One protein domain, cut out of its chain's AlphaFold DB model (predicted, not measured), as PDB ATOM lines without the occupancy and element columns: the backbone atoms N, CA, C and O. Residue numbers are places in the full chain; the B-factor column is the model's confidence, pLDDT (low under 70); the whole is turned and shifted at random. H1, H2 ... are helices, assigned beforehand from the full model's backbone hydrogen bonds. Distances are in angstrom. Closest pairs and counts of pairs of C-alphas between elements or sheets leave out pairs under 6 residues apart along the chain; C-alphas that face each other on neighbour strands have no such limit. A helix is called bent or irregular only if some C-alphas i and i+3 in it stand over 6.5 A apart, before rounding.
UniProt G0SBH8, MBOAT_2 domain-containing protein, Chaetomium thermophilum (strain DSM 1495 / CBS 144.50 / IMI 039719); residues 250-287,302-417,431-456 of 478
ATOM      1  N   ALA A 250     226.727 254.120 163.216       96.19
ATOM      2  CA  ALA A 250     226.442 254.670 164.534       96.19
ATOM      3  C   ALA A 250     225.120 255.453 164.573       96.19
ATOM      4  O   ALA A 250     224.395 255.356 165.562       96.19
ATOM      5  N   SER A 251     224.794 256.256 163.549       96.12
ATOM      6  CA  SER A 251     223.497 256.951 163.497       96.12
ATOM      7  C   SER A 251     222.353 255.964 163.282       96.12
ATOM      8  O   SER A 251     221.314 256.088 163.921       96.12
ATOM      9  N   PHE A 252     222.567 254.958 162.430       96.75
ATOM     10  CA  PHE A 252     221.589 253.910 162.152       96.75
ATOM     11  C   PHE A 252     221.257 253.094 163.402       96.75
ATOM     12  O   PHE A 252     220.088 252.949 163.753       96.75
ATOM     13  N   LEU A 253     222.286 252.612 164.106       97.25
ATOM     14  CA  LEU A 253     222.127 251.848 165.338       97.25
ATOM     15  C   LEU A 253     221.388 252.668 166.399       97.25
ATOM     16  O   LEU A 253     220.419 252.183 166.974       97.25
ATOM     17  N   ARG A 254     221.802 253.924 166.618       97.75
ATOM     18  CA  ARG A 254     221.159 254.821 167.589       97.75
ATOM     19  C   ARG A 254     219.687 255.058 167.268       97.75
ATOM     20  O   ARG A 254     218.859 254.910 168.158       97.75
ATOM     21  N   ASP A 255     219.352 255.379 166.019       96.56
ATOM     22  CA  ASP A 255     217.961 255.625 165.629       96.56
ATOM     23  C   ASP A 255     217.095 254.363 165.781       96.56
ATOM     24  O   ASP A 255     216.016 254.440 166.363       96.56
ATOM     25  N   ARG A 256     217.566 253.186 165.341       97.19
ATOM     26  CA  ARG A 256     216.786 251.943 165.468       97.19
ATOM     27  C   ARG A 256     216.637 251.473 166.907       97.19
ATOM     28  O   ARG A 256     215.543 251.061 167.280       97.19
ATOM     29  N   LEU A 257     217.680 251.581 167.730       97.69
ATOM     30  CA  LEU A 257     217.576 251.279 169.160       97.69
ATOM     31  C   LEU A 257     216.640 252.258 169.872       97.69
ATOM     32  O   LEU A 257     215.829 251.828 170.686       97.69
ATOM     33  N   PHE A 258     216.699 253.548 169.536       97.56
ATOM     34  CA  PHE A 258     215.796 254.547 170.099       97.56
ATOM     35  C   PHE A 258     214.335 254.272 169.718       97.56
ATOM     36  O   PHE A 258     213.473 254.232 170.592       97.56
ATOM     37  N   ARG A 259     214.049 254.002 168.437       96.19
ATOM     38  CA  ARG A 259     212.702 253.621 167.974       96.19
ATOM     39  C   ARG A 259     212.205 252.357 168.653       96.19
ATOM     40  O   ARG A 259     211.048 252.309 169.057       96.19
ATOM     41  N   MET A 260     213.072 251.358 168.790       97.00
ATOM     42  CA  MET A 260     212.754 250.110 169.474       97.00
ATOM     43  C   MET A 260     212.421 250.359 170.948       97.00
ATOM     44  O   MET A 260     211.399 249.872 171.417       97.00
ATOM     45  N   LEU A 261     213.223 251.160 171.656       97.56
ATOM     46  CA  LEU A 261     212.988 251.508 173.057       97.56
ATOM     47  C   LEU A 261     211.662 252.253 173.241       97.56
ATOM     48  O   LEU A 261     210.838 251.837 174.049       97.56
ATOM     49  N   VAL A 262     211.429 253.318 172.468       97.19
ATOM     50  CA  VAL A 262     210.184 254.100 172.544       97.19
ATOM     51  C   VAL A 262     208.978 253.227 172.210       97.19
ATOM     52  O   VAL A 262     207.991 253.236 172.939       97.19
ATOM     53  N   SER A 263     209.065 252.435 171.141       97.00
ATOM     54  CA  SER A 263     207.976 251.542 170.740       97.00
ATOM     55  C   SER A 263     207.694 250.484 171.800       97.00
ATOM     56  O   SER A 263     206.535 250.197 172.073       97.00
ATOM     57  N   TRP A 264     208.733 249.928 172.427       96.44
ATOM     58  CA  TRP A 264     208.586 248.984 173.531       96.44
ATOM     59  C   TRP A 264     207.893 249.626 174.733       96.44
ATOM     60  O   TRP A 264     206.931 249.053 175.229       96.44
ATOM     61  N   MET A 265     208.302 250.832 175.144       97.44
ATOM     62  CA  MET A 265     207.648 251.555 176.241       97.44
ATOM     63  C   MET A 265     206.170 251.829 175.943       97.44
ATOM     64  O   MET A 265     205.320 251.621 176.804       97.44
ATOM     65  N   VAL A 266     205.847 252.270 174.721       95.62
ATOM     66  CA  VAL A 266     204.454 252.506 174.313       95.62
ATOM     67  C   VAL A 266     203.660 251.202 174.323       95.62
ATOM     68  O   VAL A 266     202.557 251.172 174.858       95.62
ATOM     69  N   LEU A 267     204.211 250.117 173.773       93.00
ATOM     70  CA  LEU A 267     203.560 248.806 173.785       93.00
ATOM     71  C   LEU A 267     203.354 248.280 175.205       93.00
ATOM     72  O   LEU A 267     202.295 247.725 175.468       93.00
ATOM     73  N   ASP A 268     204.317 248.457 176.106       92.81
ATOM     74  CA  ASP A 268     204.225 248.014 177.498       92.81
ATOM     75  C   ASP A 268     203.108 248.764 178.236       92.81
ATOM     76  O   ASP A 268     202.162 248.149 178.733       92.81
ATOM     77  N   VAL A 269     203.132 250.103 178.171       91.00
ATOM     78  CA  VAL A 269     202.084 250.957 178.748       91.00
ATOM     79  C   VAL A 269     200.717 250.594 178.174       91.00
ATOM     80  O   VAL A 269     199.797 250.313 178.937       91.00
ATOM     81  N   LEU A 270     200.579 250.538 176.844       89.44
ATOM     82  CA  LEU A 270     199.303 250.234 176.200       89.44
ATOM     83  C   LEU A 270     198.827 248.812 176.502       89.44
ATOM     84  O   LEU A 270     197.640 248.609 176.729       89.44
ATOM     85  N   THR A 271     199.714 247.821 176.551       83.94
ATOM     86  CA  THR A 271     199.313 246.444 176.873       83.94
ATOM     87  C   THR A 271     198.767 246.364 178.294       83.94
ATOM     88  O   THR A 271     197.770 245.684 178.517       83.94
ATOM     89  N   ILE A 272     199.356 247.094 179.245       83.44
ATOM     90  CA  ILE A 272     198.870 247.139 180.628       83.44
ATOM     91  C   ILE A 272     197.556 247.922 180.727       83.44
ATOM     92  O   ILE A 272     196.629 247.479 181.404       83.44
ATOM     93  N   THR A 273     197.455 249.086 180.078       81.62
ATOM     94  CA  THR A 273     196.277 249.955 180.215       81.62
ATOM     95  C   THR A 273     195.082 249.450 179.420       81.62
ATOM     96  O   THR A 273     193.973 249.447 179.941       81.62
ATOM     97  N   LEU A 274     195.280 249.009 178.173       81.69
ATOM     98  CA  LEU A 274     194.182 248.586 177.298       81.69
ATOM     99  C   LEU A 274     193.601 247.242 177.734       81.69
ATOM    100  O   LEU A 274     192.394 247.062 177.639       81.69
ATOM    101  N   ARG A 275     194.410 246.336 178.301       76.94
ATOM    102  CA  ARG A 275     193.890 245.088 178.885       76.94
ATOM    103  C   ARG A 275     192.974 245.318 180.078       76.94
ATOM    104  O   ARG A 275     192.181 244.445 180.375       76.94
ATOM    105  N   LYS A 276     193.057 246.467 180.750       75.19
ATOM    106  CA  LYS A 276     192.162 246.815 181.864       75.19
ATOM    107  C   LYS A 276     190.896 247.540 181.425       75.19
ATOM    108  O   LYS A 276     190.041 247.786 182.267       75.19
ATOM    109  N   ASP A 277     190.777 247.927 180.158       74.88
ATOM    110  CA  ASP A 277     189.589 248.605 179.648       74.88
ATOM    111  C   ASP A 277     188.620 247.554 179.072       74.88
ATOM    112  O   ASP A 277     188.946 246.929 178.056       74.88
ATOM    113  N   PRO A 278     187.419 247.377 179.666       71.88
ATOM    114  CA  PRO A 278     186.423 246.413 179.198       71.88
ATOM    115  C   PRO A 278     186.096 246.528 177.706       71.88
ATOM    116  O   PRO A 278     185.759 245.528 177.084       71.88
ATOM    117  N   TYR A 279     186.247 247.711 177.102       74.94
ATOM    118  CA  TYR A 279     186.023 247.899 175.668       74.94
ATOM    119  C   TYR A 279     186.968 247.075 174.792       74.94
ATOM    120  O   TYR A 279     186.554 246.578 173.750       74.94
ATOM    121  N   PHE A 280     188.238 246.936 175.179       76.19
ATOM    122  CA  PHE A 280     189.203 246.152 174.400       76.19
ATOM    123  C   PHE A 280     189.105 244.655 174.678       76.19
ATOM    124  O   PHE A 280     189.581 243.866 173.872       76.19
ATOM    125  N   ILE A 281     188.490 244.276 175.799       70.94
ATOM    126  CA  ILE A 281     188.284 242.881 176.183       70.94
ATOM    127  C   ILE A 281     186.993 242.338 175.559       70.94
ATOM    128  O   ILE A 281     186.987 241.279 174.945       70.94
ATOM    129  N   PHE A 282     185.890 243.072 175.715       69.00
ATOM    130  CA  PHE A 282     184.539 242.609 175.388       69.00
ATOM    131  C   PHE A 282     183.925 243.320 174.175       69.00
ATOM    132  O   PHE A 282     182.879 242.904 173.684       69.00
ATOM    133  N   GLY A 283     184.566 244.381 173.679       67.88
ATOM    134  CA  GLY A 283     184.036 245.228 172.614       67.88
ATOM    135  C   GLY A 283     183.188 246.404 173.125       67.88
ATOM    136  O   GLY A 283     183.053 246.623 174.332       67.88
ATOM    137  N   PRO A 284     182.622 247.210 172.206       64.94
ATOM    138  CA  PRO A 284     181.629 248.228 172.550       64.94
ATOM    139  C   PRO A 284     180.441 247.552 173.242       64.94
ATOM    140  O   PRO A 284     180.065 246.482 172.778       64.94
ATOM    141  N   GLU A 285     179.905 248.167 174.310       55.81
ATOM    142  CA  GLU A 285     178.852 247.667 175.224       55.81
ATOM    143  C   GLU A 285     178.172 246.351 174.809       55.81
ATOM    144  O   GLU A 285     177.598 246.293 173.714       55.81
ATOM    145  N   PRO A 286     178.143 245.320 175.679       47.62
ATOM    146  CA  PRO A 286     177.411 244.101 175.383       47.62
ATOM    147  C   PRO A 286     175.946 244.462 175.134       47.62
ATOM    148  O   PRO A 286     175.183 244.741 176.056       47.62
ATOM    149  N   VAL A 287     175.546 244.460 173.861       40.44
ATOM    150  CA  VAL A 287     174.134 244.436 173.503       40.44
ATOM    151  C   VAL A 287     173.577 243.215 174.231       40.44
ATOM    152  O   VAL A 287     174.186 242.145 174.101       40.44
ATOM    153  N   LEU A 302     182.299 243.914 187.540       48.50
ATOM    154  CA  LEU A 302     183.341 243.558 186.557       48.50
ATOM    155  C   LEU A 302     183.183 244.312 185.224       48.50
ATOM    156  O   LEU A 302     184.136 244.413 184.453       48.50
ATOM    157  N   MET A 303     181.979 244.825 184.951       47.50
ATOM    158  CA  MET A 303     181.662 245.689 183.805       47.50
ATOM    159  C   MET A 303     181.847 247.177 184.121       47.50
ATOM    160  O   MET A 303     181.804 248.002 183.205       47.50
ATOM    161  N   ALA A 304     182.042 247.529 185.398       49.00
ATOM    162  CA  ALA A 304     182.325 248.893 185.796       49.00
ATOM    163  C   ALA A 304     183.554 249.378 185.008       49.00
ATOM    164  O   ALA A 304     184.592 248.712 185.029       49.00
ATOM    165  N   PRO A 305     183.454 250.496 184.267       52.00
ATOM    166  CA  PRO A 305     184.565 250.996 183.484       52.00
ATOM    167  C   PRO A 305     185.712 251.328 184.438       52.00
ATOM    168  O   PRO A 305     185.736 252.401 185.034       52.00
ATOM    169  N   THR A 306     186.701 250.437 184.532       55.00
ATOM    170  CA  THR A 306     188.036 250.674 185.107       55.00
ATOM    171  C   THR A 306     188.843 251.583 184.188       55.00
ATOM    172  O   THR A 306     190.003 251.355 183.852       55.00
ATOM    173  N   VAL A 307     188.179 252.626 183.718       57.50
ATOM    174  CA  VAL A 307     188.759 253.691 182.943       57.50
ATOM    175  C   VAL A 307     189.302 254.680 183.985       57.50
ATOM    176  O   VAL A 307     188.557 255.022 184.905       57.50
ATOM    177  N   PRO A 308     190.575 255.114 183.897       61.88
ATOM    178  CA  PRO A 308     191.165 256.087 184.817       61.88
ATOM    179  C   PRO A 308     190.193 257.211 185.200       61.88
ATOM    180  O   PRO A 308     189.547 257.763 184.311       61.88
ATOM    181  N   GLU A 309     190.109 257.572 186.486       62.28
ATOM    182  CA  GLU A 309     189.091 258.496 187.041       62.28
ATOM    183  C   GLU A 309     188.958 259.839 186.298       62.28
ATOM    184  O   GLU A 309     187.914 260.486 186.352       62.28
ATOM    185  N   PHE A 310     189.986 260.263 185.559       64.50
ATOM    186  CA  PHE A 310     189.947 261.491 184.764       64.50
ATOM    187  C   PHE A 310     189.153 261.369 183.448       64.50
ATOM    188  O   PHE A 310     188.660 262.371 182.937       64.50
ATOM    189  N   LEU A 311     189.013 260.168 182.881       63.34
ATOM    190  CA  LEU A 311     188.367 259.932 181.581       63.34
ATOM    191  C   LEU A 311     186.829 260.012 181.609       63.34
ATOM    192  O   LEU A 311     186.260 260.530 180.647       63.34
ATOM    193  N   PRO A 312     186.123 259.567 182.671       61.53
ATOM    194  CA  PRO A 312     184.696 259.837 182.848       61.53
ATOM    195  C   PRO A 312     184.351 261.330 182.890       61.53
ATOM    196  O   PRO A 312     183.248 261.693 182.495       61.53
ATOM    197  N   ASN A 313     185.295 262.169 183.325       72.50
ATOM    198  CA  ASN A 313     185.123 263.614 183.486       72.50
ATOM    199  C   ASN A 313     185.436 264.419 182.212       72.50
ATOM    200  O   ASN A 313     185.396 265.649 182.236       72.50
ATOM    201  N   LEU A 314     185.759 263.758 181.094       74.25
ATOM    202  CA  LEU A 314     186.012 264.449 179.833       74.25
ATOM    203  C   LEU A 314     184.718 265.022 179.229       74.25
ATOM    204  O   LEU A 314     183.687 264.339 179.201       74.25
ATOM    205  N   PRO A 315     184.764 266.242 178.657       77.19
ATOM    206  CA  PRO A 315     183.638 266.782 177.908       77.19
ATOM    207  C   PRO A 315     183.325 265.887 176.702       77.19
ATOM    208  O   PRO A 315     184.221 265.290 176.102       77.19
ATOM    209  N   LEU A 316     182.041 265.800 176.334       77.50
ATOM    210  CA  LEU A 316     181.571 265.036 175.169       77.50
ATOM    211  C   LEU A 316     182.056 263.571 175.160       77.50
ATOM    212  O   LEU A 316     182.471 263.059 174.118       77.50
ATOM    213  N   LYS A 317     181.992 262.892 176.318       74.12
ATOM    214  CA  LYS A 317     182.455 261.504 176.538       74.12
ATOM    215  C   LYS A 317     182.066 260.521 175.426       74.12
ATOM    216  O   LYS A 317     182.871 259.663 175.066       74.12
ATOM    217  N   GLN A 318     180.868 260.671 174.857       76.75
ATOM    218  CA  GLN A 318     180.363 259.843 173.753       76.75
ATOM    219  C   GLN A 318     181.243 259.873 172.491       76.75
ATOM    220  O   GLN A 318     181.280 258.898 171.754       76.75
ATOM    221  N   TYR A 319     181.995 260.954 172.265       81.19
ATOM    222  CA  TYR A 319     182.927 261.089 171.142       81.19
ATOM    223  C   TYR A 319     184.387 260.987 171.586       81.19
ATOM    224  O   TYR A 319     185.206 260.366 170.905       81.19
ATOM    225  N   THR A 320     184.730 261.574 172.735       79.94
ATOM    226  CA  THR A 320     186.123 261.652 173.200       79.94
ATOM    227  C   THR A 320     186.677 260.298 173.627       79.94
ATOM    228  O   THR A 320     187.830 259.994 173.316       79.94
ATOM    229  N   LEU A 321     185.869 259.444 174.263       80.25
ATOM    230  CA  LEU A 321     186.325 258.129 174.712       80.25
ATOM    231  C   LEU A 321     186.577 257.156 173.540       80.25
ATOM    232  O   LEU A 321     187.666 256.577 173.498       80.25
ATOM    233  N   PRO A 322     185.674 256.996 172.548       81.88
ATOM    234  CA  PRO A 322     185.978 256.212 171.350       81.88
ATOM    235  C   PRO A 322     187.178 256.752 170.571       81.88
ATOM    236  O   PRO A 322     187.999 255.971 170.089       81.88
ATOM    237  N   LEU A 323     187.320 258.078 170.461       85.12
ATOM    238  CA  LEU A 323     188.462 258.686 169.780       85.12
ATOM    239  C   LEU A 323     189.782 258.340 170.478       85.12
ATOM    240  O   LEU A 323     190.728 257.923 169.813       85.12
ATOM    241  N   LEU A 324     189.837 258.457 171.808       85.31
ATOM    242  CA  LEU A 324     191.025 258.107 172.584       85.31
ATOM    243  C   LEU A 324     191.367 256.620 172.450       85.31
ATOM    244  O   LEU A 324     192.525 256.278 172.227       85.31
ATOM    245  N   ARG A 325     190.367 255.737 172.524       85.88
ATOM    246  CA  ARG A 325     190.558 254.291 172.334       85.88
ATOM    247  C   ARG A 325     191.131 253.979 170.951       85.88
ATOM    248  O   ARG A 325     192.113 253.248 170.848       85.88
ATOM    249  N   ASN A 326     190.589 254.591 169.899       87.50
ATOM    250  CA  ASN A 326     191.124 254.450 168.544       87.50
ATOM    251  C   ASN A 326     192.546 255.021 168.415       87.50
ATOM    252  O   ASN A 326     193.385 254.419 167.748       87.50
ATOM    253  N   ALA A 327     192.848 256.141 169.076       90.06
ATOM    254  CA  ALA A 327     194.193 256.713 169.100       90.06
ATOM    255  C   ALA A 327     195.197 255.784 169.803       90.06
ATOM    256  O   ALA A 327     196.291 255.567 169.283       90.06
ATOM    257  N   CYS A 328     194.815 255.174 170.929       89.88
ATOM    258  CA  CYS A 328     195.617 254.168 171.623       89.88
ATOM    259  C   CYS A 328     195.839 252.920 170.759       89.88
ATOM    260  O   CYS A 328     196.968 252.449 170.644       89.88
ATOM    261  N   ALA A 329     194.793 252.411 170.099       88.31
ATOM    262  CA  ALA A 329     194.915 251.283 169.178       88.31
ATOM    263  C   ALA A 329     195.873 251.607 168.018       88.31
ATOM    264  O   ALA A 329     196.770 250.823 167.706       88.31
ATOM    265  N   LEU A 330     195.739 252.798 167.423       90.00
ATOM    266  CA  LEU A 330     196.625 253.273 166.365       90.00
ATOM    267  C   LEU A 330     198.075 253.404 166.852       90.00
ATOM    268  O   LEU A 330     198.988 252.975 166.148       90.00
ATOM    269  N   ALA A 331     198.292 253.949 168.052       93.12
ATOM    270  CA  ALA A 331     199.613 254.060 168.668       93.12
ATOM    271  C   ALA A 331     200.242 252.683 168.935       93.12
ATOM    272  O   ALA A 331     201.437 252.501 168.692       93.12
ATOM    273  N   GLY A 332     199.441 251.703 169.363       92.06
ATOM    274  CA  GLY A 332     199.870 250.316 169.538       92.06
ATOM    275  C   GLY A 332     200.307 249.676 168.220       92.06
ATOM    276  O   GLY A 332     201.413 249.146 168.133       92.06
ATOM    277  N   ILE A 333     199.495 249.795 167.163       90.19
ATOM    278  CA  ILE A 333     199.832 249.280 165.821       90.19
ATOM    279  C   ILE A 333     201.092 249.963 165.283       90.19
ATOM    280  O   ILE A 333     201.997 249.299 164.774       90.19
ATOM    281  N   TRP A 334     201.166 251.289 165.410       92.81
ATOM    282  CA  TRP A 334     202.317 252.065 164.967       92.81
ATOM    283  C   TRP A 334     203.605 251.603 165.659       92.81
ATOM    284  O   TRP A 334     204.589 251.295 164.981       92.81
ATOM    285  N   SER A 335     203.565 251.477 166.985       95.19
ATOM    286  CA  SER A 335     204.695 251.024 167.801       95.19
ATOM    287  C   SER A 335     205.080 249.581 167.481       95.19
ATOM    288  O   SER A 335     206.257 249.283 167.318       95.19
ATOM    289  N   GLY A 336     204.108 248.683 167.297       93.12
ATOM    290  CA  GLY A 336     204.364 247.298 166.891       93.12
ATOM    291  C   GLY A 336     205.112 247.202 165.559       93.12
ATOM    292  O   GLY A 336     206.081 246.450 165.438       93.12
ATOM    293  N   LEU A 337     204.710 248.005 164.569       92.50
ATOM    294  CA  LEU A 337     205.373 248.054 163.268       92.50
ATOM    295  C   LEU A 337     206.785 248.655 163.349       92.50
ATOM    296  O   LEU A 337     207.714 248.093 162.762       92.50
ATOM    297  N   GLU A 338     206.975 249.769 164.063       94.38
ATOM    298  CA  GLU A 338     208.305 250.370 164.266       94.38
ATOM    299  C   GLU A 338     209.240 249.425 165.029       94.38
ATOM    300  O   GLU A 338     210.387 249.240 164.622       94.38
ATOM    301  N   PHE A 339     208.750 248.756 166.076       95.75
ATOM    302  CA  PHE A 339     209.517 247.780 166.849       95.75
ATOM    303  C   PHE A 339     209.973 246.606 165.974       95.75
ATOM    304  O   PHE A 339     211.173 246.340 165.860       95.75
ATOM    305  N   TYR A 340     209.029 245.950 165.287       93.81
ATOM    306  CA  TYR A 340     209.317 244.819 164.402       93.81
ATOM    307  C   TYR A 340     210.302 245.196 163.291       93.81
ATOM    308  O   TYR A 340     211.290 244.495 163.058       93.81
ATOM    309  N   THR A 341     210.061 246.315 162.602       92.94
ATOM    310  CA  THR A 341     210.924 246.725 161.491       92.94
ATOM    311  C   THR A 341     212.291 247.205 161.955       92.94
ATOM    312  O   THR A 341     213.273 246.926 161.270       92.94
ATOM    313  N   SER A 342     212.398 247.844 163.122       95.94
ATOM    314  CA  SER A 342     213.690 248.224 163.701       95.94
ATOM    315  C   SER A 342     214.538 246.995 164.016       95.94
ATOM    316  O   SER A 342     215.700 246.949 163.615       95.94
ATOM    317  N   ILE A 343     213.951 245.963 164.634       95.81
ATOM    318  CA  ILE A 343     214.641 244.688 164.889       95.81
ATOM    319  C   ILE A 343     215.070 244.031 163.577       95.81
ATOM    320  O   ILE A 343     216.231 243.649 163.431       95.81
ATOM    321  N   ALA A 344     214.162 243.926 162.603       93.19
ATOM    322  CA  ALA A 344     214.463 243.305 161.318       93.19
ATOM    323  C   ALA A 344     215.603 244.030 160.582       93.19
ATOM    324  O   ALA A 344     216.522 243.391 160.082       93.19
ATOM    325  N   GLN A 345     215.588 245.364 160.555       94.25
ATOM    326  CA  GLN A 345     216.624 246.158 159.893       94.25
ATOM    327  C   GLN A 345     217.971 246.105 160.628       94.25
ATOM    328  O   GLN A 345     219.011 246.020 159.976       94.25
ATOM    329  N   LEU A 346     217.976 246.084 161.967       95.38
ATOM    330  CA  LEU A 346     219.193 245.816 162.742       95.38
ATOM    331  C   LEU A 346     219.761 244.436 162.397       95.38
ATOM    332  O   LEU A 346     220.960 244.312 162.148       95.38
ATOM    333  N   ALA A 347     218.904 243.418 162.310       93.25
ATOM    334  CA  ALA A 347     219.314 242.074 161.934       93.25
ATOM    335  C   ALA A 347     219.887 242.025 160.506       93.25
ATOM    336  O   ALA A 347     220.961 241.462 160.303       93.25
ATOM    337  N   PHE A 348     219.230 242.654 159.527       90.56
ATOM    338  CA  PHE A 348     219.684 242.674 158.131       90.56
ATOM    339  C   PHE A 348     221.018 243.392 157.929       90.56
ATOM    340  O   PHE A 348     221.813 242.961 157.093       90.56
ATOM    341  N   VAL A 349     221.283 244.451 158.694       91.25
ATOM    342  CA  VAL A 349     222.539 245.200 158.597       91.25
ATOM    343  C   VAL A 349     223.650 244.515 159.390       91.25
ATOM    344  O   VAL A 349     224.719 244.264 158.841       91.25
ATOM    345  N   PHE A 350     223.421 244.171 160.660       92.31
ATOM    346  CA  PHE A 350     224.501 243.754 161.558       92.31
ATOM    347  C   PHE A 350     224.768 242.246 161.583       92.31
ATOM    348  O   PHE A 350     225.932 241.865 161.712       92.31
ATOM    349  N   LEU A 351     223.772 241.366 161.396       90.56
ATOM    350  CA  LEU A 351     224.050 239.919 161.380       90.56
ATOM    351  C   LEU A 351     225.004 239.529 160.241       90.56
ATOM    352  O   LEU A 351     225.945 238.781 160.502       90.56
ATOM    353  N   PRO A 352     224.878 240.057 159.007       87.00
ATOM    354  CA  PRO A 352     225.842 239.754 157.951       87.00
ATOM    355  C   PRO A 352     227.235 240.335 158.209       87.00
ATOM    356  O   PRO A 352     228.221 239.761 157.753       87.00
ATOM    357  N   LEU A 353     227.355 241.436 158.962       83.75
ATOM    358  CA  LEU A 353     228.666 241.946 159.380       83.75
ATOM    359  C   LEU A 353     229.382 240.971 160.326       83.75
ATOM    360  O   LEU A 353     230.607 240.875 160.264       83.75
ATOM    361  N   LEU A 354     228.624 240.238 161.148       85.94
ATOM    362  CA  LEU A 354     229.137 239.253 162.105       85.94
ATOM    363  C   LEU A 354     229.374 237.874 161.472       85.94
ATOM    364  O   LEU A 354     230.374 237.228 161.762       85.94
ATOM    365  N   LEU A 355     228.452 237.424 160.618       86.94
ATOM    366  CA  LEU A 355     228.389 236.034 160.155       86.94
ATOM    367  C   LEU A 355     228.975 235.816 158.755       86.94
ATOM    368  O   LEU A 355     229.284 234.683 158.393       86.94
ATOM    369  N   VAL A 356     229.107 236.871 157.943       82.81
ATOM    370  CA  VAL A 356     229.505 236.754 156.533       82.81
ATOM    371  C   VAL A 356     230.864 237.433 156.304       82.81
ATOM    372  O   VAL A 356     231.041 238.604 156.668       82.81
ATOM    373  N   PRO A 357     231.840 236.749 155.667       82.62
ATOM    374  CA  PRO A 357     233.123 237.348 155.304       82.62
ATOM    375  C   PRO A 357     232.938 238.629 154.488       82.62
ATOM    376  O   PRO A 357     232.079 238.666 153.609       82.62
ATOM    377  N   ARG A 358     233.771 239.658 154.720       75.69
ATOM    378  CA  ARG A 358     233.655 240.986 154.069       75.69
ATOM    379  C   ARG A 358     233.451 240.891 152.551       75.69
ATOM    380  O   ARG A 358     232.582 241.575 152.026       75.69
ATOM    381  N   ARG A 359     234.166 239.977 151.886       73.56
ATOM    382  CA  ARG A 359     234.113 239.754 150.427       73.56
ATOM    383  C   ARG A 359     232.793 239.167 149.898       73.56
ATOM    384  O   ARG A 359     232.556 239.162 148.697       73.56
ATOM    385  N   LEU A 360     231.951 238.619 150.771       72.75
ATOM    386  CA  LEU A 360     230.667 238.009 150.406       72.75
ATOM    387  C   LEU A 360     229.470 238.871 150.841       72.75
ATOM    388  O   LEU A 360     228.326 238.566 150.489       72.75
ATOM    389  N   ARG A 361     229.710 239.963 151.583       75.06
ATOM    390  CA  ARG A 361     228.657 240.879 152.044       75.06
ATOM    391  C   ARG A 361     228.120 241.701 150.876       75.06
ATOM    392  O   ARG A 361     228.882 242.275 150.104       75.06
ATOM    393  N   GLY A 362     226.799 241.783 150.755       65.56
ATOM    394  CA  GLY A 362     226.146 242.579 149.711       65.56
ATOM    395  C   GLY A 362     226.160 241.964 148.303       65.56
ATOM    396  O   GLY A 362     225.465 242.468 147.427       65.56
ATOM    397  N   ALA A 363     226.883 240.856 148.085       66.94
ATOM    398  CA  ALA A 363     226.915 240.154 146.797       66.94
ATOM    399  C   ALA A 363     225.569 239.478 146.464       66.94
ATOM    400  O   ALA A 363     225.128 239.466 145.317       66.94
ATOM    401  N   TRP A 364     224.884 238.945 147.482       64.62
ATOM    402  CA  TRP A 364     223.623 238.205 147.322       64.62
ATOM    403  C   TRP A 364     222.381 239.003 147.749       64.62
ATOM    404  O   TRP A 364     221.275 238.684 147.300       64.62
ATOM    405  N   TRP A 365     222.571 240.017 148.606       72.25
ATOM    406  CA  TRP A 365     221.508 240.793 149.253       72.25
ATOM    407  C   TRP A 365     221.910 242.261 149.512       72.25
ATOM    408  O   TRP A 365     222.794 242.501 150.345       72.25
ATOM    409  N   PRO A 366     221.249 243.255 148.886       68.19
ATOM    410  CA  PRO A 366     221.577 244.669 149.081       68.19
ATOM    411  C   PRO A 366     221.143 245.225 150.442       68.19
ATOM    412  O   PRO A 366     221.677 246.238 150.875       68.19
ATOM    413  N   GLY A 367     220.234 244.569 151.172       79.81
ATOM    414  CA  GLY A 367     219.764 245.057 152.480       79.81
ATOM    415  C   GLY A 367     220.799 245.014 153.611       79.81
ATOM    416  O   GLY A 367     220.444 245.287 154.751       79.81
ATOM    417  N   THR A 368     222.059 244.693 153.309       83.81
ATOM    418  CA  THR A 368     223.196 244.917 154.220       83.81
ATOM    419  C   THR A 368     223.667 246.371 154.229       83.81
ATOM    420  O   THR A 368     224.320 246.793 155.179       83.81
ATOM    421  N   ASP A 369     223.330 247.139 153.192       90.06
ATOM    422  CA  ASP A 369     223.668 248.552 153.090       90.06
ATOM    423  C   ASP A 369     222.708 249.450 153.876       90.06
ATOM    424  O   ASP A 369     221.499 249.206 153.949       90.06
ATOM    425  N   LEU A 370     223.229 250.563 154.398       93.00
ATOM    426  CA  LEU A 370     222.445 251.549 155.144       93.00
ATOM    427  C   LEU A 370     221.351 252.187 154.277       93.00
ATOM    428  O   LEU A 370     220.226 252.382 154.743       93.00
ATOM    429  N   TRP A 371     221.638 252.470 153.001       91.75
ATOM    430  CA  TRP A 371     220.663 253.061 152.075       91.75
ATOM    431  C   TRP A 371     219.462 252.152 151.795       91.75
ATOM    432  O   TRP A 371     218.371 252.653 151.523       91.75
ATOM    433  N   ALA A 372     219.638 250.832 151.885       91.88
ATOM    434  CA  ALA A 372     218.584 249.856 151.630       91.88
ATOM    435  C   ALA A 372     217.607 249.711 152.812       91.88
ATOM    436  O   ALA A 372     216.568 249.064 152.679       91.88
ATOM    437  N   ASN A 373     217.901 250.353 153.948       93.44
ATOM    438  CA  ASN A 373     217.116 250.283 155.177       93.44
ATOM    439  C   ASN A 373     216.572 251.669 155.589       93.44
ATOM    440  O   ASN A 373     216.935 252.189 156.647       93.44
ATOM    441  N   PRO A 374     215.700 252.309 154.782       94.00
ATOM    442  CA  PRO A 374     215.111 253.595 155.142       94.00
ATOM    443  C   PRO A 374     214.083 253.467 156.280       94.00
ATOM    444  O   PRO A 374     213.530 252.387 156.523       94.00
ATOM    445  N   SER A 375     213.783 254.589 156.946       94.00
ATOM    446  CA  SER A 375     212.750 254.678 157.990       94.00
ATOM    447  C   SER A 375     211.395 254.171 157.491       94.00
ATOM    448  O   SER A 375     211.096 254.228 156.293       94.00
ATOM    449  N   LEU A 376     210.568 253.629 158.386       92.12
ATOM    450  CA  LEU A 376     209.294 253.022 158.001       92.12
ATOM    451  C   LEU A 376     208.247 254.075 157.604       92.12
ATOM    452  O   LEU A 376     207.630 253.959 156.541       92.12
ATOM    453  N   PHE A 377     208.104 255.115 158.426       93.06
ATOM    454  CA  PHE A 377     207.137 256.197 158.245       93.06
ATOM    455  C   PHE A 377     207.790 257.454 157.663       93.06
ATOM    456  O   PHE A 377     208.995 257.688 157.814       93.06
ATOM    457  N   GLY A 378     206.971 258.256 156.978       92.31
ATOM    458  CA  GLY A 378     207.348 259.602 156.545       92.31
ATOM    459  C   GLY A 378     207.411 260.603 157.696       92.31
ATOM    460  O   GLY A 378     207.170 260.277 158.858       92.31
ATOM    461  N   ASN A 379     207.701 261.859 157.372       93.50
ATOM    462  CA  ASN A 379     207.680 262.942 158.344       93.50
ATOM    463  C   ASN A 379     206.227 263.361 158.637       93.50
ATOM    464  O   ASN A 379     205.492 263.749 157.728       93.50
ATOM    465  N   PHE A 380     205.825 263.285 159.909       93.12
ATOM    466  CA  PHE A 380     204.446 263.539 160.333       93.12
ATOM    467  C   PHE A 380     203.988 264.970 160.044       93.12
ATOM    468  O   PHE A 380     202.888 265.156 159.546       93.12
ATOM    469  N   VAL A 381     204.832 265.977 160.281       94.25
ATOM    470  CA  VAL A 381     204.473 267.388 160.056       94.25
ATOM    471  C   VAL A 381     204.187 267.631 158.572       94.25
ATOM    472  O   VAL A 381     203.061 267.933 158.187       94.25
ATOM    473  N   SER A 382     205.166 267.348 157.713       93.25
ATOM    474  CA  SER A 382     205.076 267.613 156.268       93.25
ATOM    475  C   SER A 382     204.075 266.737 155.502       93.25
ATOM    476  O   SER A 382     203.716 267.032 154.353       93.25
ATOM    477  N   CYS A 383     203.665 265.607 156.087       94.19
ATOM    478  CA  CYS A 383     202.660 264.725 155.503       94.19
ATOM    479  C   CYS A 383     201.281 264.953 156.119       94.19
ATOM    480  O   CYS A 383     200.314 265.093 155.387       94.19
ATOM    481  N   VAL A 384     201.154 264.963 157.439       95.00
ATOM    482  CA  VAL A 384     199.852 264.965 158.113       95.00
ATOM    483  C   VAL A 384     199.406 266.380 158.446       95.00
ATOM    484  O   VAL A 384     198.292 266.743 158.088       95.00
ATOM    485  N   LEU A 385     200.262 267.194 159.069       95.25
ATOM    486  CA  LEU A 385     199.876 268.554 159.461       95.25
ATOM    487  C   LEU A 385     199.731 269.477 158.244       95.25
ATOM    488  O   LEU A 385     198.748 270.203 158.148       95.25
ATOM    489  N   ASP A 386     200.633 269.369 157.265       95.38
ATOM    490  CA  ASP A 386     200.616 270.247 156.085       95.38
ATOM    491  C   ASP A 386     199.638 269.783 154.991       95.38
ATOM    492  O   ASP A 386     199.155 270.586 154.195       95.38
ATOM    493  N   LYS A 387     199.378 268.470 154.886       93.69
ATOM    494  CA  LYS A 387     198.610 267.876 153.765       93.69
ATOM    495  C   LYS A 387     197.396 267.056 154.212       93.69
ATOM    496  O   LYS A 387     196.763 266.401 153.375       93.69
ATOM    497  N   GLY A 388     197.075 267.064 155.505       94.94
ATOM    498  CA  GLY A 388     195.907 266.407 156.089       94.94
ATOM    499  C   GLY A 388     195.817 264.907 155.790       94.94
ATOM    500  O   GLY A 388     196.818 264.201 155.628       94.94
ATOM    501  N   LEU A 389     194.580 264.418 155.649       91.81
ATOM    502  CA  LEU A 389     194.280 263.007 155.365       91.81
ATOM    503  C   LEU A 389     194.934 262.496 154.078       91.81
ATOM    504  O   LEU A 389     195.351 261.337 154.008       91.81
ATOM    505  N   ARG A 390     195.080 263.354 153.059       90.56
ATOM    506  CA  ARG A 390     195.769 262.970 151.824       90.56
ATOM    507  C   ARG A 390     197.212 262.590 152.125       90.56
ATOM    508  O   ARG A 390     197.676 261.551 151.654       90.56
ATOM    509  N   GLY A 391     197.944 263.415 152.867       92.06
ATOM    510  CA  GLY A 391     199.339 263.125 153.185       92.06
ATOM    511  C   GLY A 391     199.512 262.017 154.227       92.06
ATOM    512  O   GLY A 391     200.477 261.255 154.112       92.06
ATOM    513  N   PHE A 392     198.540 261.825 155.127       93.38
ATOM    514  CA  PHE A 392     198.481 260.664 156.024       93.38
ATOM    515  C   PHE A 392     198.633 259.343 155.252       93.38
ATOM    516  O   PHE A 392     199.598 258.616 155.473       93.38
ATOM    517  N   TRP A 393     197.765 259.064 154.274       91.06
ATOM    518  CA  TRP A 393     197.810 257.808 153.508       91.06
ATOM    519  C   TRP A 393     198.851 257.809 152.376       91.06
ATOM    520  O   TRP A 393     199.387 256.763 152.000       91.06
ATOM    521  N   SER A 394     199.142 258.972 151.783       87.25
ATOM    522  CA  SER A 394     200.036 259.039 150.618       87.25
ATOM    523  C   SER A 394     201.526 259.088 150.951       87.25
ATOM    524  O   SER A 394     202.317 258.708 150.088       87.25
ATOM    525  N   GLY A 395     201.916 259.503 152.163       90.06
ATOM    526  CA  GLY A 395     203.329 259.672 152.515       90.06
ATOM    527  C   GLY A 395     203.739 259.238 153.918       90.06
ATOM    528  O   GLY A 395     204.917 258.932 154.106       90.06
ATOM    529  N   TRP A 396     202.811 259.174 154.875       93.88
ATOM    530  CA  TRP A 396     203.135 258.825 156.259       93.88
ATOM    531  C   TRP A 396     202.860 257.349 156.575       93.88
ATOM    532  O   TRP A 396     203.795 256.592 156.821       93.88
ATOM    533  N   TRP A 397     201.598 256.929 156.511       92.25
ATOM    534  CA  TRP A 397     201.099 255.639 156.991       92.25
ATOM    535  C   TRP A 397     201.236 254.502 155.964       92.25
ATOM    536  O   TRP A 397     201.131 254.730 154.759       92.25
ATOM    537  N   HIS A 398     201.457 253.268 156.446       83.81
ATOM    538  CA  HIS A 398     201.359 251.996 155.699       83.81
ATOM    539  C   HIS A 398     202.019 251.958 154.304       83.81
ATOM    540  O   HIS A 398     201.566 251.266 153.386       83.81
ATOM    541  N   GLN A 399     203.156 252.640 154.138       90.50
ATOM    542  CA  GLN A 399     203.875 252.670 152.858       90.50
ATOM    543  C   GLN A 399     204.326 251.271 152.390       90.50
ATOM    544  O   GLN A 399     204.448 251.039 151.190       90.50
ATOM    545  N   THR A 400     204.489 250.318 153.312       90.19
ATOM    546  CA  THR A 400     204.766 248.896 153.044       90.19
ATOM    547  C   THR A 400     203.725 248.233 152.139       90.19
ATOM    548  O   THR A 400     204.092 247.483 151.238       90.19
ATOM    549  N   PHE A 401     202.437 248.535 152.323       91.62
ATOM    550  CA  PHE A 401     201.358 247.877 151.577       91.62
ATOM    551  C   PHE A 401     201.045 248.552 150.238       91.62
ATOM    552  O   PHE A 401     200.433 247.948 149.352       91.62
ATOM    553  N   ARG A 402     201.507 249.798 150.064       92.19
ATOM    554  CA  ARG A 402     201.172 250.682 148.938       92.19
ATOM    555  C   ARG A 402     201.329 250.004 147.583       92.19
ATOM    556  O   ARG A 402     200.462 250.111 146.722       92.19
ATOM    557  N   ALA A 403     202.440 249.302 147.397       92.69
ATOM    558  CA  ALA A 403     202.770 248.700 146.118       92.69
ATOM    559  C   ALA A 403     201.840 247.522 145.762       92.69
ATOM    560  O   ALA A 403     201.532 247.321 144.591       92.69
ATOM    561  N   GLY A 404     201.358 246.780 146.766       94.12
ATOM    562  CA  GLY A 404     200.348 245.733 146.597       94.12
ATOM    563  C   GLY A 404     198.969 246.315 146.295       94.12
ATOM    564  O   GLY A 404     198.328 245.907 145.330       94.12
ATOM    565  N   PHE A 405     198.550 247.324 147.065       94.19
ATOM    566  CA  PHE A 405     197.233 247.951 146.911       94.19
ATOM    567  C   PHE A 405     197.037 248.633 145.554       94.19
ATOM    568  O   PHE A 405     195.940 248.599 145.007       94.19
ATOM    569  N   LEU A 406     198.092 249.212 144.977       92.00
ATOM    570  CA  LEU A 406     197.997 249.922 143.698       92.00
ATOM    571  C   LEU A 406     198.184 249.027 142.463       92.00
ATOM    572  O   LEU A 406     197.871 249.463 141.356       92.00
ATOM    573  N   ALA A 407     198.662 247.788 142.621       93.06
ATOM    574  CA  ALA A 407     199.053 246.944 141.491       93.06
ATOM    575  C   ALA A 407     197.887 246.599 140.546       93.06
ATOM    576  O   ALA A 407     198.026 246.716 139.330       93.06
ATOM    577  N   GLY A 408     196.739 246.194 141.098       92.44
ATOM    578  CA  GLY A 408     195.558 245.810 140.316       92.44
ATOM    579  C   GLY A 408     195.006 246.961 139.466       92.44
ATOM    580  O   GLY A 408     194.936 246.825 138.242       92.44
ATOM    581  N   PRO A 409     194.681 248.118 140.074       90.56
ATOM    582  CA  PRO A 409     194.228 249.292 139.341       90.56
ATOM    583  C   PRO A 409     195.231 249.752 138.282       90.56
ATOM    584  O   PRO A 409     194.845 249.974 137.140       90.56
ATOM    585  N   GLN A 410     196.526 249.834 138.610       89.00
ATOM    586  CA  GLN A 410     197.560 250.232 137.644       89.00
ATOM    587  C   GLN A 410     197.627 249.284 136.445       89.00
ATOM    588  O   GLN A 410     197.738 249.736 135.306       89.00
ATOM    589  N   TRP A 411     197.506 247.978 136.679       90.06
ATOM    590  CA  TRP A 411     197.466 246.982 135.614       90.06
ATOM    591  C   TRP A 411     196.220 247.106 134.729       90.06
ATOM    592  O   TRP A 411     196.325 247.001 133.505       90.06
ATOM    593  N   ALA A 412     195.048 247.349 135.320       87.00
ATOM    594  CA  ALA A 412     193.806 247.539 134.573       87.00
ATOM    595  C   ALA A 412     193.875 248.795 133.691       87.00
ATOM    596  O   ALA A 412     193.536 248.750 132.509       87.00
ATOM    597  N   LEU A 413     194.406 249.890 134.236       83.62
ATOM    598  CA  LEU A 413     194.586 251.152 133.519       83.62
ATOM    599  C   LEU A 413     195.610 251.030 132.397       83.62
ATOM    600  O   LEU A 413     195.354 251.489 131.291       83.62
ATOM    601  N   ALA A 414     196.733 250.349 132.634       81.06
ATOM    602  CA  ALA A 414     197.731 250.099 131.596       81.06
ATOM    603  C   ALA A 414     197.162 249.294 130.412       81.06
ATOM    604  O   ALA A 414     197.621 249.455 129.284       81.06
ATOM    605  N   LYS A 415     196.150 248.446 130.647       74.31
ATOM    606  CA  LYS A 415     195.411 247.744 129.587       74.31
ATOM    607  C   LYS A 415     194.334 248.602 128.922       74.31
ATOM    608  O   LYS A 415     194.084 248.423 127.736       74.31
ATOM    609  N   GLY A 416     193.690 249.482 129.687       62.66
ATOM    610  CA  GLY A 416     192.615 250.362 129.223       62.66
ATOM    611  C   GLY A 416     193.097 251.627 128.508       62.66
ATOM    612  O   GLY A 416     192.324 252.237 127.777       62.66
ATOM    613  N   GLN A 417     194.365 252.022 128.671       55.91
ATOM    614  CA  GLN A 417     194.938 253.196 128.014       55.91
ATOM    615  C   GLN A 417     195.239 252.946 126.529       55.91
ATOM    616  O   GLN A 417     196.383 252.879 126.082       55.91
ATOM    617  N   ALA A 431     191.757 258.017 139.509       82.12
ATOM    618  CA  ALA A 431     192.198 258.232 140.886       82.12
ATOM    619  C   ALA A 431     191.159 257.743 141.907       82.12
ATOM    620  O   ALA A 431     191.528 257.104 142.895       82.12
ATOM    621  N   VAL A 432     189.866 257.969 141.656       86.12
ATOM    622  CA  VAL A 432     188.791 257.493 142.543       86.12
ATOM    623  C   VAL A 432     188.755 255.967 142.609       86.12
ATOM    624  O   VAL A 432     188.738 255.405 143.704       86.12
ATOM    625  N   ILE A 433     188.834 255.279 141.464       85.75
ATOM    626  CA  ILE A 433     188.883 253.808 141.419       85.75
ATOM    627  C   ILE A 433     190.098 253.276 142.188       85.75
ATOM    628  O   ILE A 433     189.972 252.320 142.953       85.75
ATOM    629  N   GLN A 434     191.270 253.899 142.027       87.81
ATOM    630  CA  GLN A 434     192.475 253.510 142.767       87.81
ATOM    631  C   GLN A 434     192.296 253.650 144.281       87.81
ATOM    632  O   GLN A 434     192.720 252.768 145.027       87.81
ATOM    633  N   ILE A 435     191.667 254.739 144.730       89.56
ATOM    634  CA  ILE A 435     191.383 254.988 146.145       89.56
ATOM    635  C   ILE A 435     190.419 253.926 146.683       89.56
ATOM    636  O   ILE A 435     190.760 253.241 147.646       89.56
ATOM    637  N   LEU A 436     189.263 253.731 146.040       91.69
ATOM    638  CA  LEU A 436     188.262 252.747 146.467       91.69
ATOM    639  C   LEU A 436     188.848 251.333 146.534       91.69
ATOM    640  O   LEU A 436     188.634 250.615 147.506       91.69
ATOM    641  N   TRP A 437     189.651 250.958 145.537       92.94
ATOM    642  CA  TRP A 437     190.329 249.668 145.512       92.94
ATOM    643  C   TRP A 437     191.332 249.508 146.660       92.94
ATOM    644  O   TRP A 437     191.374 248.465 147.313       92.94
ATOM    645  N   ALA A 438     192.136 250.540 146.933       92.44
ATOM    646  CA  ALA A 438     193.098 250.508 148.028       92.44
ATOM    647  C   ALA A 438     192.402 250.372 149.392       92.44
ATOM    648  O   ALA A 438     192.832 249.563 150.214       92.44
ATOM    649  N   PHE A 439     191.305 251.104 149.616       93.00
ATOM    650  CA  PHE A 439     190.521 251.003 150.850       93.00
ATOM    651  C   PHE A 439     189.794 249.660 150.976       93.00
ATOM    652  O   PHE A 439     189.783 249.095 152.067       93.00
ATOM    653  N   LEU A 440     189.275 249.099 149.879       95.31
ATOM    654  CA  LEU A 440     188.701 247.750 149.867       95.31
ATOM    655  C   LEU A 440     189.733 246.703 150.305       95.31
ATOM    656  O   LEU A 440     189.466 245.910 151.204       95.31
ATOM    657  N   LEU A 441     190.926 246.715 149.705       95.81
ATOM    658  CA  LEU A 441     191.989 245.773 150.066       95.81
ATOM    659  C   LEU A 441     192.485 245.973 151.503       95.81
ATOM    660  O   LEU A 441     192.762 244.990 152.187       95.81
ATOM    661  N   SER A 442     192.565 247.220 151.975       93.88
ATOM    662  CA  SER A 442     192.896 247.516 153.372       93.88
ATOM    663  C   SER A 442     191.824 246.980 154.328       93.88
ATOM    664  O   SER A 442     192.162 246.358 155.331       93.88
ATOM    665  N   GLY A 443     190.542 247.173 154.011       93.81
ATOM    666  CA  GLY A 443     189.422 246.659 154.799       93.81
ATOM    667  C   GLY A 443     189.404 245.133 154.858       93.81
ATOM    668  O   GLY A 443     189.278 244.569 155.939       93.81
ATOM    669  N   LEU A 444     189.625 244.457 153.725       95.56
ATOM    670  CA  LEU A 444     189.751 242.995 153.671       95.56
ATOM    671  C   LEU A 444     190.916 242.487 154.522       95.56
ATOM    672  O   LEU A 444     190.775 241.483 155.213       95.56
ATOM    673  N   LEU A 445     192.057 243.179 154.487       93.94
ATOM    674  CA  LEU A 445     193.233 242.818 155.274       93.94
ATOM    675  C   LEU A 445     192.932 242.864 156.781       93.94
ATOM    676  O   LEU A 445     193.219 241.903 157.492       93.94
ATOM    677  N   HIS A 446     192.309 243.943 157.257       92.06
ATOM    678  CA  HIS A 446     191.953 244.089 158.672       92.06
ATOM    679  C   HIS A 446     190.805 243.171 159.097       92.06
ATOM    680  O   HIS A 446     190.877 242.560 160.163       92.06
ATOM    681  N   GLY A 447     189.779 243.030 158.255       92.00
ATOM    682  CA  GLY A 447     188.652 242.135 158.503       92.00
ATOM    683  C   GLY A 447     189.082 240.672 158.590       92.00
ATOM    684  O   GLY A 447     188.599 239.946 159.453       92.00
ATOM    685  N   ALA A 448     190.045 240.247 157.767       94.12
ATOM    686  CA  ALA A 448     190.614 238.906 157.853       94.12
ATOM    687  C   ALA A 448     191.381 238.677 159.159       94.12
ATOM    688  O   ALA A 448     191.230 237.614 159.752       94.12
ATOM    689  N   GLY A 449     192.161 239.661 159.621       90.88
ATOM    690  CA  GLY A 449     192.821 239.581 160.926       90.88
ATOM    691  C   GLY A 449     191.814 239.447 162.071       90.88
ATOM    692  O   GLY A 449     191.949 238.559 162.907       90.88
ATOM    693  N   GLY A 450     190.752 240.259 162.067       88.44
ATOM    694  CA  GLY A 450     189.673 240.140 163.054       88.44
ATOM    695  C   GLY A 450     188.981 238.774 162.999       88.44
ATOM    696  O   GLY A 450     188.775 238.141 164.029       88.44
ATOM    697  N   HIS A 451     188.699 238.276 161.792       88.06
ATOM    698  CA  HIS A 451     188.057 236.980 161.581       88.06
ATOM    699  C   HIS A 451     188.867 235.802 162.136       88.06
ATOM    700  O   HIS A 451     188.288 234.892 162.726       88.06
ATOM    701  N   THR A 452     190.188 235.785 161.940       90.06
ATOM    702  CA  THR A 452     191.035 234.704 162.460       90.06
ATOM    703  C   THR A 452     191.243 234.809 163.969       90.06
ATOM    704  O   THR A 452     191.414 233.771 164.606       90.06
ATOM    705  N   SER A 453     191.160 236.009 164.555       84.62
ATOM    706  CA  SER A 453     191.123 236.201 166.013       84.62
ATOM    707  C   SER A 453     189.808 235.725 166.635       84.62
ATOM    708  O   SER A 453     189.839 235.000 167.621       84.62
ATOM    709  N   SER A 454     188.660 236.043 166.030       73.88
ATOM    710  CA  SER A 454     187.330 235.700 166.564       73.88
ATOM    711  C   SER A 454     186.829 234.306 166.157       73.88
ATOM    712  O   SER A 454     185.686 233.943 166.433       73.88
ATOM    713  N   HIS A 455     187.625 233.521 165.422       62.88
ATOM    714  CA  HIS A 455     187.214 232.206 164.902       62.88
ATOM    715  C   HIS A 455     186.950 231.178 166.019       62.88
ATOM    716  O   HIS A 455     186.343 230.134 165.776       62.88
ATOM    717  N   MET A 456     187.428 231.466 167.231       56.94
ATOM    718  CA  MET A 456     187.364 230.590 168.400       56.94
ATOM    719  C   MET A 456     185.997 230.586 169.079       56.94
ATOM    720  O   MET A 456     185.597 229.554 169.614       56.94
TER     721      MET A 456
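What this domain is: This is residues 250 to 287, 302 to 417 and 431 to 456 of the 478 residues of the protein "MBOAT_2 domain-containing protein" of Chaetomium thermophilum (strain DSM 1495 / CBS 144.50 / IMI 039719) (UniProt G0SBH8). Two long helices, H1 and H3, run opposite ways alongside each other at a slant and make the longest axis; off one side of them sit a small helical hairpin, H4 and H5, and a pair of helices meeting at an angle, H6 and H7. The three pairs are loosely joined, with no helix contact from one pair to another, and residues 443 to 456 of H7 stick out as a free arm. The printed part has 180 residues, with seven named helices, H1 to H7 in that order, and no named strand: its class is all helix. The whole is loose, with a radius of gyration of the C-alphas of 20.7 A and spans of 63 by 49 by 41 A.

How they stand to each other: H1, residues 250 to 274, touches H3, residues 317 to 355, with residues 328 to 346 of H3 alone. Their closest C-alphas, those of Ser 263 and Ser 335, are 4.4 A apart. They run opposite ways at 37 degrees, only just a steep tilt. H2, residues 278 to 282, touches no helix; it is close to but not clearly touching H1, with the C-alphas of Leu 274 and Phe 280 closest at 6.3 A. H4, residues 380 to 385, and H5, residues 388 to 396, form a hairpin at a shallow tilt of 25 degrees; their closest C-alphas, of Cys 383 and Gly 391, are 4.4 A apart. Residues 405 to 410 of H6, residues 402 to 416, touch residues 433 to 442 of H7, residues 431 to 456. The closest C-alphas of H6 and H7, those of Phe 405 and Ala 438, are 5.0 A apart, and the two run opposite ways at a steep tilt of 45 degrees. Helix packing is mostly crossed, but only just: of these three touching pairs, 1 is at a shallow tilt. H3 is apart from H4, H5, H6 and H7. In H1, H2, H4 and H5 every O i to N i+4 pair is within hydrogen-bond range; in H3 32 of 35 are, in H6 8 of 11, in H7 21 of 22.

Where its parts are: H1 begins at C-alpha 250, (226.442, 254.670, 164.534), and is 35.2 A long. H2 measures 5.7 A. H3, 55.0 A long, has a kink of 28 degrees near residue 349 and ends at C-alpha 355, (228.389, 236.034, 160.155). H4 measures 6.8 A and H5 10.5 A. H6, 21.5 A, and H7, 39.3 A, are irregular: C-alphas 405 and 408 are 7.1 A apart, C-alphas 453 and 456 7.2 A. H7 ends at C-alpha 456, (187.364, 230.590, 168.400).

The domain as a whole: The C-alphas farthest apart, of Val 287 and Arg 359, are 64.4 A apart. Residues 288 to 301 and 418 to 430 are not printed; the C-alpha gaps are 16.0 A and 14.1 A. The link from H3 to H4, 24 residues, is long. Mean pLDDT of the printed part is 84.8; 25 residues are under 70, among them 282 to 287 and 302 to 312.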